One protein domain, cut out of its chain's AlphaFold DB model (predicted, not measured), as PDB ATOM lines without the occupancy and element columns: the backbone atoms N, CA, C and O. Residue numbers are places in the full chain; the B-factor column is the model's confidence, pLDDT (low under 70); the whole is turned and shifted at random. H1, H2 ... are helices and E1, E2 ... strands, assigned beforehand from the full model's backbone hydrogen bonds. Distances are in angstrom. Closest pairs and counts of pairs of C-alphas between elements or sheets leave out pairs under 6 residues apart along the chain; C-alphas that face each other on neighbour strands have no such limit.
ATOM      1  N   VAL A   3     168.964 216.448  65.838       92.25
ATOM      2  CA  VAL A   3     167.614 216.407  65.263       92.25
ATOM      3  C   VAL A   3     167.111 217.827  65.060       92.25
ATOM      4  O   VAL A   3     167.405 218.711  65.869       92.25
ATOM      5  N   ALA A   4     166.356 218.043  63.986       96.31
ATOM      6  CA  ALA A   4     165.727 219.320  63.679       96.31
ATOM      7  C   ALA A   4     164.248 219.092  63.345       96.31
ATOM      8  O   ALA A   4     163.939 218.425  62.360       96.31
ATOM      9  N   ILE A   5     163.339 219.610  64.176       96.06
ATOM     10  CA  ILE A   5     161.881 219.463  64.008       96.06
ATOM     11  C   ILE A   5     161.212 220.801  64.341       96.06
ATOM     12  O   ILE A   5     161.511 221.397  65.374       96.06
ATOM     13  N   ALA A   6     160.315 221.275  63.465       95.62
ATOM     14  CA  ALA A   6     159.542 222.516  63.638       95.62
ATOM     15  C   ALA A   6     160.399 223.761  63.981       95.62
ATOM     16  O   ALA A   6     160.038 224.565  64.835       95.62
ATOM     17  N   GLY A   7     161.570 223.900  63.352       94.75
ATOM     18  CA  GLY A   7     162.496 225.017  63.594       94.75
ATOM     19  C   GLY A   7     163.346 224.900  64.867       94.75
ATOM     20  O   GLY A   7     164.236 225.720  65.076       94.75
ATOM     21  N   ARG A   8     163.143 223.869  65.699       97.56
ATOM     22  CA  ARG A   8     163.993 223.569  66.860       97.56
ATOM     23  C   ARG A   8     165.112 222.607  66.467       97.56
ATOM     24  O   ARG A   8     164.836 221.527  65.952       97.56
ATOM     25  N   ILE A   9     166.355 222.959  66.799       95.88
ATOM     26  CA  ILE A   9     167.519 222.063  66.725       95.88
ATOM     27  C   ILE A   9     167.818 221.534  68.129       95.88
ATOM     28  O   ILE A   9     167.835 222.293  69.098       95.88
ATOM     29  N   ALA A  10     168.047 220.229  68.251       93.75
ATOM     30  CA  ALA A  10     168.407 219.592  69.510       93.75
ATOM     31  C   ALA A  10     169.465 218.503  69.314       93.75
ATOM     32  O   ALA A  10     169.632 217.942  68.229       93.75
ATOM     33  N   ARG A  11     170.162 218.173  70.404       88.00
ATOM     34  CA  ARG A  11     171.009 216.984  70.484       88.00
ATOM     35  C   ARG A  11     170.190 215.828  71.044       88.00
ATOM     36  O   ARG A  11     169.604 215.954  72.111       88.00
ATOM     37  N   VAL A  12     170.216 214.699  70.346       86.12
ATOM     38  CA  VAL A  12     169.741 213.416  70.867       86.12
ATOM     39  C   VAL A  12     170.921 212.659  71.458       86.12
ATOM     40  O   VAL A  12     171.976 212.521  70.817       86.12
ATOM     41  N   ALA A  13     170.708 212.180  72.679       85.62
ATOM     42  CA  ALA A  13     171.555 211.222  73.366       85.62
ATOM     43  C   ALA A  13     170.815 209.883  73.455       85.62
ATOM     44  O   ALA A  13     169.603 209.856  73.661       85.62
ATOM     45  N   VAL A  14     171.560 208.795  73.277       85.19
ATOM     46  CA  VAL A  14     171.120 207.449  73.650       85.19
ATOM     47  C   VAL A  14     171.694 207.187  75.035       85.19
ATOM     48  O   VAL A  14     172.860 207.504  75.280       85.19
ATOM     49  N   ALA A  15     170.863 206.668  75.928       92.94
ATOM     50  CA  ALA A  15     171.240 206.371  77.296       92.94
ATOM     51  C   ALA A  15     170.782 204.959  77.659       92.94
ATOM     52  O   ALA A  15     169.753 204.498  77.161       92.94
ATOM     53  N   GLU A  16     171.541 204.300  78.522       94.56
ATOM     54  CA  GLU A  16     171.195 203.006  79.104       94.56
ATOM     55  C   GLU A  16     170.976 203.139  80.610       94.56
ATOM     56  O   GLU A  16     171.467 204.075  81.244       94.56
ATOM     57  N   THR A  17     170.225 202.212  81.197       96.81
ATOM     58  CA  THR A  17     170.198 202.069  82.655       96.81
ATOM     59  C   THR A  17     171.544 201.510  83.128       96.81
ATOM     60  O   THR A  17     172.194 200.785  82.372       96.81
ATOM     61  N   PRO A  18     171.991 201.792  84.366       96.00
ATOM     62  CA  PRO A  18     173.220 201.193  84.893       96.00
ATOM     63  C   PRO A  18     173.207 199.660  84.877       96.00
ATOM     64  O   PRO A  18     174.263 199.041  84.734       96.00
ATOM     65  N   GLY A  19     172.013 199.072  85.016       95.44
ATOM     66  CA  GLY A  19     171.786 197.635  84.996       95.44
ATOM     67  C   GLY A  19     172.332 196.913  86.228       95.44
ATOM     68  O   GLY A  19     172.799 197.514  87.195       95.44
ATOM     69  N   VAL A  20     172.269 195.584  86.180       95.50
ATOM     70  CA  VAL A  20     172.800 194.689  87.213       95.50
ATOM     71  C   VAL A  20     173.689 193.656  86.532       95.50
ATOM     72  O   VAL A  20     173.324 193.119  85.486       95.50
ATOM     73  N   CYS A  21     174.849 193.364  87.118       94.19
ATOM     74  CA  CYS A  21     175.742 192.318  86.629       94.19
ATOM     75  C   CYS A  21     175.625 191.069  87.512       94.19
ATOM     76  O   CYS A  21     175.619 191.184  88.740       94.19
ATOM     77  N   ARG A  22     175.500 189.894  86.885       92.56
ATOM     78  CA  ARG A  22     175.539 188.575  87.535       92.56
ATOM     79  C   ARG A  22     176.328 187.590  86.673       92.56
ATOM     80  O   ARG A  22     176.275 187.677  85.447       92.56
ATOM     81  N   ASP A  23     176.984 186.625  87.318       90.62
ATOM     82  CA  ASP A  23     177.781 185.584  86.649       90.62
ATOM     83  C   ASP A  23     176.892 184.623  85.852       90.62
ATOM     84  O   ASP A  23     177.289 184.098  84.813       90.62
ATOM     85  N   SER A  24     175.669 184.403  86.334       92.81
ATOM     86  CA  SER A  24     174.643 183.620  85.661       92.81
ATOM     87  C   SER A  24     173.258 184.222  85.896       92.81
ATOM     88  O   SER A  24     173.003 184.892  86.899       92.81
ATOM     89  N   TRP A  25     172.360 183.986  84.940       95.31
ATOM     90  CA  TRP A  25     170.978 184.451  84.980       95.31
ATOM     91  C   TRP A  25     170.023 183.294  84.710       95.31
ATOM     92  O   TRP A  25     170.206 182.542  83.754       95.31
ATOM     93  N   SER A  26     168.971 183.200  85.521       97.38
ATOM     94  CA  SER A  26     167.734 182.500  85.171       97.38
ATOM     95  C   SER A  26     166.639 183.523  84.858       97.38
ATOM     96  O   SER A  26     166.766 184.697  85.215       97.38
ATOM     97  N   VAL A  27     165.550 183.096  84.216       98.00
ATOM     98  CA  VAL A  27     164.409 183.982  83.920       98.00
ATOM     99  C   VAL A  27     163.793 184.532  85.210       98.00
ATOM    100  O   VAL A  27     163.464 185.714  85.286       98.00
ATOM    101  N   GLU A  28     163.698 183.700  86.243       98.12
ATOM    102  CA  GLU A  28     163.183 184.066  87.566       98.12
ATOM    103  C   GLU A  28     164.058 185.152  88.193       98.12
ATOM    104  O   GLU A  28     163.564 186.196  88.608       98.12
ATOM    105  N   THR A  29     165.376 184.950  88.147       97.50
ATOM    106  CA  THR A  29     166.373 185.883  88.683       97.50
ATOM    107  C   THR A  29     166.334 187.238  87.961       97.50
ATOM    108  O   THR A  29     166.561 188.277  88.580       97.50
ATOM    109  N   VAL A  30     166.026 187.254  86.657       97.81
ATOM    110  CA  VAL A  30     165.775 188.496  85.902       97.81
ATOM    111  C   VAL A  30     164.505 189.184  86.399       97.81
ATOM    112  O   VAL A  30     164.517 190.394  86.608       97.81
ATOM    113  N   GLY A  31     163.425 188.425  86.613       98.19
ATOM    114  CA  GLY A  31     162.169 188.940  87.162       98.19
ATOM    115  C   GLY A  31     162.351 189.581  88.539       98.19
ATOM    116  O   GLY A  31     161.876 190.688  88.767       98.19
ATOM    117  N   GLU A  32     163.117 188.942  89.421       97.94
ATOM    118  CA  GLU A  32     163.450 189.468  90.752       97.94
ATOM    119  C   GLU A  32     164.253 190.775  90.714       97.94
ATOM    120  O   GLU A  32     164.190 191.564  91.651       97.94
ATOM    121  N   GLN A  33     165.043 191.003  89.661       97.88
ATOM    122  CA  GLN A  33     165.874 192.204  89.510       97.88
ATOM    123  C   GLN A  33     165.286 193.223  88.536       97.88
ATOM    124  O   GLN A  33     165.952 194.205  88.207       97.88
ATOM    125  N   ILE A  34     164.061 193.010  88.049       97.94
ATOM    126  CA  ILE A  34     163.541 193.758  86.904       97.94
ATOM    127  C   ILE A  34     163.464 195.264  87.165       97.94
ATOM    128  O   ILE A  34     163.755 196.050  86.264       97.94
ATOM    129  N   ASP A  35     163.142 195.665  88.394       98.12
ATOM    130  CA  ASP A  35     163.064 197.073  88.779       98.12
ATOM    131  C   ASP A  35     164.449 197.726  88.773       98.12
ATOM    132  O   ASP A  35     164.621 198.790  88.186       98.12
ATOM    133  N   ALA A  36     165.463 197.053  89.325       96.69
ATOM    134  CA  ALA A  36     166.843 197.540  89.318       96.69
ATOM    135  C   ALA A  36     167.427 197.603  87.896       96.69
ATOM    136  O   ALA A  36     168.110 198.561  87.541       96.69
ATOM    137  N   ILE A  37     167.120 196.616  87.048       96.94
ATOM    138  CA  ILE A  37     167.531 196.607  85.636       96.94
ATOM    139  C   ILE A  37     166.910 197.789  84.879       96.94
ATOM    140  O   ILE A  37     167.544 198.356  83.989       96.94
ATOM    141  N   ARG A  38     165.669 198.159  85.211       97.00
ATOM    142  CA  ARG A  38     164.913 199.225  84.538       97.00
ATOM    143  C   ARG A  38     165.089 200.606  85.161       97.00
ATOM    144  O   ARG A  38     164.552 201.565  84.604       97.00
ATOM    145  N   ASP A  39     165.818 200.729  86.266       97.44
ATOM    146  CA  ASP A  39     166.003 202.010  86.937       97.44
ATOM    147  C   ASP A  39     166.793 202.987  86.052       97.44
ATOM    148  O   ASP A  39     168.007 202.889  85.868       97.44
ATOM    149  N   ALA A  40     166.064 203.950  85.492       96.62
ATOM    150  CA  ALA A  40     166.587 205.009  84.642       96.62
ATOM    151  C   ALA A  40     166.763 206.338  85.396       96.62
ATOM    152  O   ALA A  40     166.886 207.383  84.760       96.62
ATOM    153  N   SER A  41     166.761 206.324  86.735       97.06
ATOM    154  CA  SER A  41     166.993 207.521  87.556       97.06
ATOM    155  C   SER A  41     168.397 208.104  87.366       97.06
ATOM    156  O   SER A  41     168.584 209.318  87.455       97.06
ATOM    157  N   THR A  42     169.380 207.248  87.061       95.12
ATOM    158  CA  THR A  42     170.792 207.611  86.866       95.12
ATOM    159  C   THR A  42     171.354 207.003  85.575       95.12
ATOM    160  O   THR A  42     172.246 206.157  85.607       95.12
ATOM    161  N   PRO A  43     170.831 207.396  84.404       94.88
ATOM    162  CA  PRO A  43     171.165 206.736  83.154       94.88
ATOM    163  C   PRO A  43     172.617 207.015  82.745       94.88
ATOM    164  O   PRO A  43     173.144 208.116  82.937       94.88
ATOM    165  N   VAL A  44     173.255 206.025  82.129       95.12
ATOM    166  CA  VAL A  44     174.612 206.126  81.592       95.12
ATOM    167  C   VAL A  44     174.531 206.557  80.131       95.12
ATOM    168  O   VAL A  44     173.731 206.042  79.353       95.12
ATOM    169  N   MET A  45     175.343 207.543  79.749       93.75
ATOM    170  CA  MET A  45     175.369 208.092  78.393       93.75
ATOM    171  C   MET A  45     176.764 207.984  77.793       93.75
ATOM    172  O   MET A  45     177.735 208.450  78.387       93.75
ATOM    173  N   PHE A  46     176.837 207.481  76.562       91.94
ATOM    174  CA  PHE A  46     178.081 207.393  75.802       91.94
ATOM    175  C   PHE A  46     178.028 208.336  74.597       91.94
ATOM    176  O   PHE A  46     177.183 208.175  73.706       91.94
ATOM    177  N   PRO A  47     178.897 209.360  74.529       86.75
ATOM    178  CA  PRO A  47     179.005 210.197  73.344       86.75
ATOM    179  C   PRO A  47     179.432 209.356  72.136       86.75
ATOM    180  O   PRO A  47     180.492 208.753  72.159       86.75
ATOM    181  N   VAL A  48     178.641 209.354  71.056       82.88
ATOM    182  CA  VAL A  48     178.922 208.553  69.840       82.88
ATOM    183  C   VAL A  48     180.360 208.726  69.330       82.88
ATOM    184  O   VAL A  48     180.971 207.761  68.882       82.88
ATOM    185  N   LEU A  49     180.902 209.942  69.424       85.56
ATOM    186  CA  LEU A  49     182.272 210.265  69.042       85.56
ATOM    187  C   LEU A  49     183.044 210.870  70.224       85.56
ATOM    188  O   LEU A  49     182.438 211.584  71.028       85.56
ATOM    189  N   PRO A  50     184.371 210.651  70.282       87.69
ATOM    190  CA  PRO A  50     185.163 209.880  69.310       87.69
ATOM    191  C   PRO A  50     185.090 208.353  69.502       87.69
ATOM    192  O   PRO A  50     185.299 207.624  68.536       87.69
ATOM    193  N   HIS A  51     184.772 207.866  70.707       89.75
ATOM    194  CA  HIS A  51     184.957 206.455  71.079       89.75
ATOM    195  C   HIS A  51     183.769 205.826  71.824       89.75
ATOM    196  O   HIS A  51     183.938 204.792  72.460       89.75
ATOM    197  N   GLY A  52     182.553 206.372  71.708       89.25
ATOM    198  CA  GLY A  52     181.415 205.951  72.542       89.25
ATOM    199  C   GLY A  52     181.101 204.457  72.536       89.25
ATOM    200  O   GLY A  52     180.697 203.914  73.558       89.25
ATOM    201  N   HIS A  53     181.312 203.772  71.411       91.81
ATOM    202  CA  HIS A  53     181.141 202.319  71.358       91.81
ATOM    203  C   HIS A  53     182.182 201.573  72.208       91.81
ATOM    204  O   HIS A  53     181.826 200.643  72.929       91.81
ATOM    205  N   ALA A  54     183.449 201.992  72.150       94.31
ATOM    206  CA  ALA A  54     184.511 201.412  72.965       94.31
ATOM    207  C   ALA A  54     184.298 201.727  74.454       94.31
ATOM    208  O   ALA A  54     184.430 200.827  75.278       94.31
ATOM    209  N   ASP A  55     183.880 202.953  74.785       94.75
ATOM    210  CA  ASP A  55     183.581 203.367  76.163       94.75
ATOM    211  C   ASP A  55     182.418 202.556  76.765       94.75
ATOM    212  O   ASP A  55     182.477 202.142  77.922       94.75
ATOM    213  N   HIS A  56     181.379 202.276  75.971       94.56
ATOM    214  CA  HIS A  56     180.256 201.421  76.371       94.56
ATOM    215  C   HIS A  56     180.691 199.970  76.643       94.56
ATOM    216  O   HIS A  56     180.292 199.362  77.642       94.56
ATOM    217  N   ILE A  57     181.559 199.414  75.791       95.62
ATOM    218  CA  ILE A  57     182.125 198.072  75.989       95.62
ATOM    219  C   ILE A  57     182.990 198.024  77.257       95.62
ATOM    220  O   ILE A  57     182.842 197.105  78.067       95.62
ATOM    221  N   ASP A  58     183.873 199.008  77.453       95.62
ATOM    222  CA  ASP A  58     184.726 199.081  78.642       95.62
ATOM    223  C   ASP A  58     183.894 199.211  79.924       95.62
ATOM    224  O   ASP A  58     184.128 198.485  80.896       95.62
ATOM    225  N   TYR A  59     182.853 200.053  79.902       95.56
ATOM    226  CA  TYR A  59     181.899 200.180  81.001       95.56
ATOM    227  C   TYR A  59     181.310 198.819  81.399       95.56
ATOM    228  O   TYR A  59     181.373 198.449  82.576       95.56
ATOM    229  N   SER A  60     180.823 198.045  80.424       94.69
ATOM    230  CA  SER A  60     180.228 196.723  80.654       94.69
ATOM    231  C   SER A  60     181.227 195.726  81.252       94.69
ATOM    232  O   SER A  60     180.933 195.060  82.248       94.69
ATOM    233  N   PHE A  61     182.449 195.652  80.713       95.69
ATOM    234  CA  PHE A  61     183.475 194.758  81.258       95.69
ATOM    235  C   PHE A  61     183.949 195.179  82.650       95.69
ATOM    236  O   PHE A  61     184.250 194.323  83.485       95.69
ATOM    237  N   ARG A  62     184.009 196.481  82.938       94.81
ATOM    238  CA  ARG A  62     184.327 196.983  84.278       94.81
ATOM    239  C   ARG A  62     183.251 196.592  85.291       94.81
ATOM    240  O   ARG A  62     183.609 196.230  86.410       94.81
ATOM    241  N   MET A  63     181.973 196.634  84.910       93.06
ATOM    242  CA  MET A  63     180.865 196.171  85.755       93.06
ATOM    243  C   MET A  63     181.003 194.678  86.082       93.06
ATOM    244  O   MET A  63     181.012 194.318  87.258       93.06
ATOM    245  N   ALA A  64     181.249 193.835  85.074       92.25
ATOM    246  CA  ALA A  64     181.475 192.401  85.278       92.25
ATOM    247  C   ALA A  64     182.668 192.112  86.205       92.25
ATOM    248  O   ALA A  64     182.564 191.341  87.154       92.25
ATOM    249  N   ARG A  65     183.799 192.801  86.004       91.44
ATOM    250  CA  ARG A  65     184.994 192.633  86.854       91.44
ATOM    251  C   ARG A  65     184.761 193.026  88.313       91.44
ATOM    252  O   ARG A  65     185.407 192.453  89.189       91.44
ATOM    253  N   ARG A  66     183.920 194.031  88.584       85.56
ATOM    254  CA  ARG A  66     183.576 194.441  89.958       85.56
ATOM    255  C   ARG A  66     182.780 193.353  90.659       85.56
ATOM    256  O   ARG A  66     183.163 192.939  91.745       85.56
ATOM    257  N   GLN A  67     181.774 192.820  89.981       82.75
ATOM    258  CA  GLN A  67     180.945 191.746  90.504       82.75
ATOM    259  C   GLN A  67     181.765 190.479  90.822       82.75
ATOM    260  O   GLN A  67     181.614 189.915  91.902       82.75
ATOM    261  N   THR A  68     182.712 190.079  89.961       72.31
ATOM    262  CA  THR A  68     183.620 188.949  90.259       72.31
ATOM    263  C   THR A  68     184.481 189.193  91.504       72.31
ATOM    264  O   THR A  68     184.775 188.258  92.243       72.31
ATOM    265  N   ARG A  69     184.902 190.441  91.763       72.31
ATOM    266  CA  ARG A  69     185.680 190.787  92.970       72.31
ATOM    267  C   ARG A  69     184.829 190.767  94.237       72.31
ATOM    268  O   ARG A  69     185.343 190.393  95.281       72.31
ATOM    269  N   GLU A  70     183.567 191.168  94.140       65.25
ATOM    270  CA  GLU A  70     182.611 191.163  95.253       65.25
ATOM    271  C   GLU A  70     182.095 189.746  95.572       65.25
ATOM    272  O   GLU A  70     181.746 189.467  96.714       65.25
ATOM    273  N   GLY A  71     182.093 188.836  94.588       58.22
ATOM    274  CA  GLY A  71     181.705 187.427  94.746       58.22
ATOM    275  C   GLY A  71     182.830 186.465  95.159       58.22
ATOM    276  O   GLY A  71     182.555 185.294  95.425       58.22
ATOM    277  N   ALA A  72     184.088 186.912  95.217       50.50
ATOM    278  CA  ALA A  72     185.204 186.073  95.652       50.50
ATOM    279  C   ALA A  72     185.261 186.012  97.192       50.50
ATOM    280  O   ALA A  72     185.408 187.062  97.825       50.50
TER     281      ALA A  72
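AT A GLANCE: This is residues 3 to 72 of the 75 residues of the protein "Short-chain dehydrogenase/reductase family oxidoreductase domain protein" of Mycobacterium xenopi 3993 (UniProt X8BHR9). A thin hairpin of two short strands, E1 and E2, makes one end of a loose, elongated model, and from it the long link of residues 12 to 26 runs lengthwise between the long helix H3 on one side and the short helices H1 and H2 on the other. Residues 4 to 10 of the hairpin end stick out free of the body. The printed part has 70 residues, with two named strands and then three named helices along it; E1 and E2 form an antiparallel sheet, and the class is mostly helix. The radius of gyration of the C-alphas is 16.0 A, and the spans are 53 by 27 by 17 A.

IN THESE COORDINATES: E1 is residues 3 to 5, with C-alpha 3 at (167.614, 216.407, 65.263). E2 is residues 8 to 11, 10.3 A long. H1 is residues 27 to 32, and H2 is residues 34 to 38. H3, residues 52 to 70, is 27.1 A long and ends with C-alpha 70 at (182.611, 191.163, 95.253).

HOW THE PARTS SIT: E1 and E2 are a hairpin, antiparallel at 159 degrees; N 3 and O 10 are 2.9 A apart and N 8 and O 5 are 3.0 A apart, both within hydrogen-bond range. Residues 15 to 16 pair with residues 44 to 45, antiparallel. H1 and H2 meet only through their link. H3 is apart from E1, E2, H1 and H2. In H1, H2 and H3 every O i to N i+4 pair is within hydrogen-bond range.

THE WHOLE: The C-alphas of Gly 7 and Ala 72, the two farthest apart, are 55.3 A apart. The printed part has no cut. The links E2 to H1 and H2 to H3 are long. The mean pLDDT of the printed part is 91.5, with residues 70 to 72 under 70.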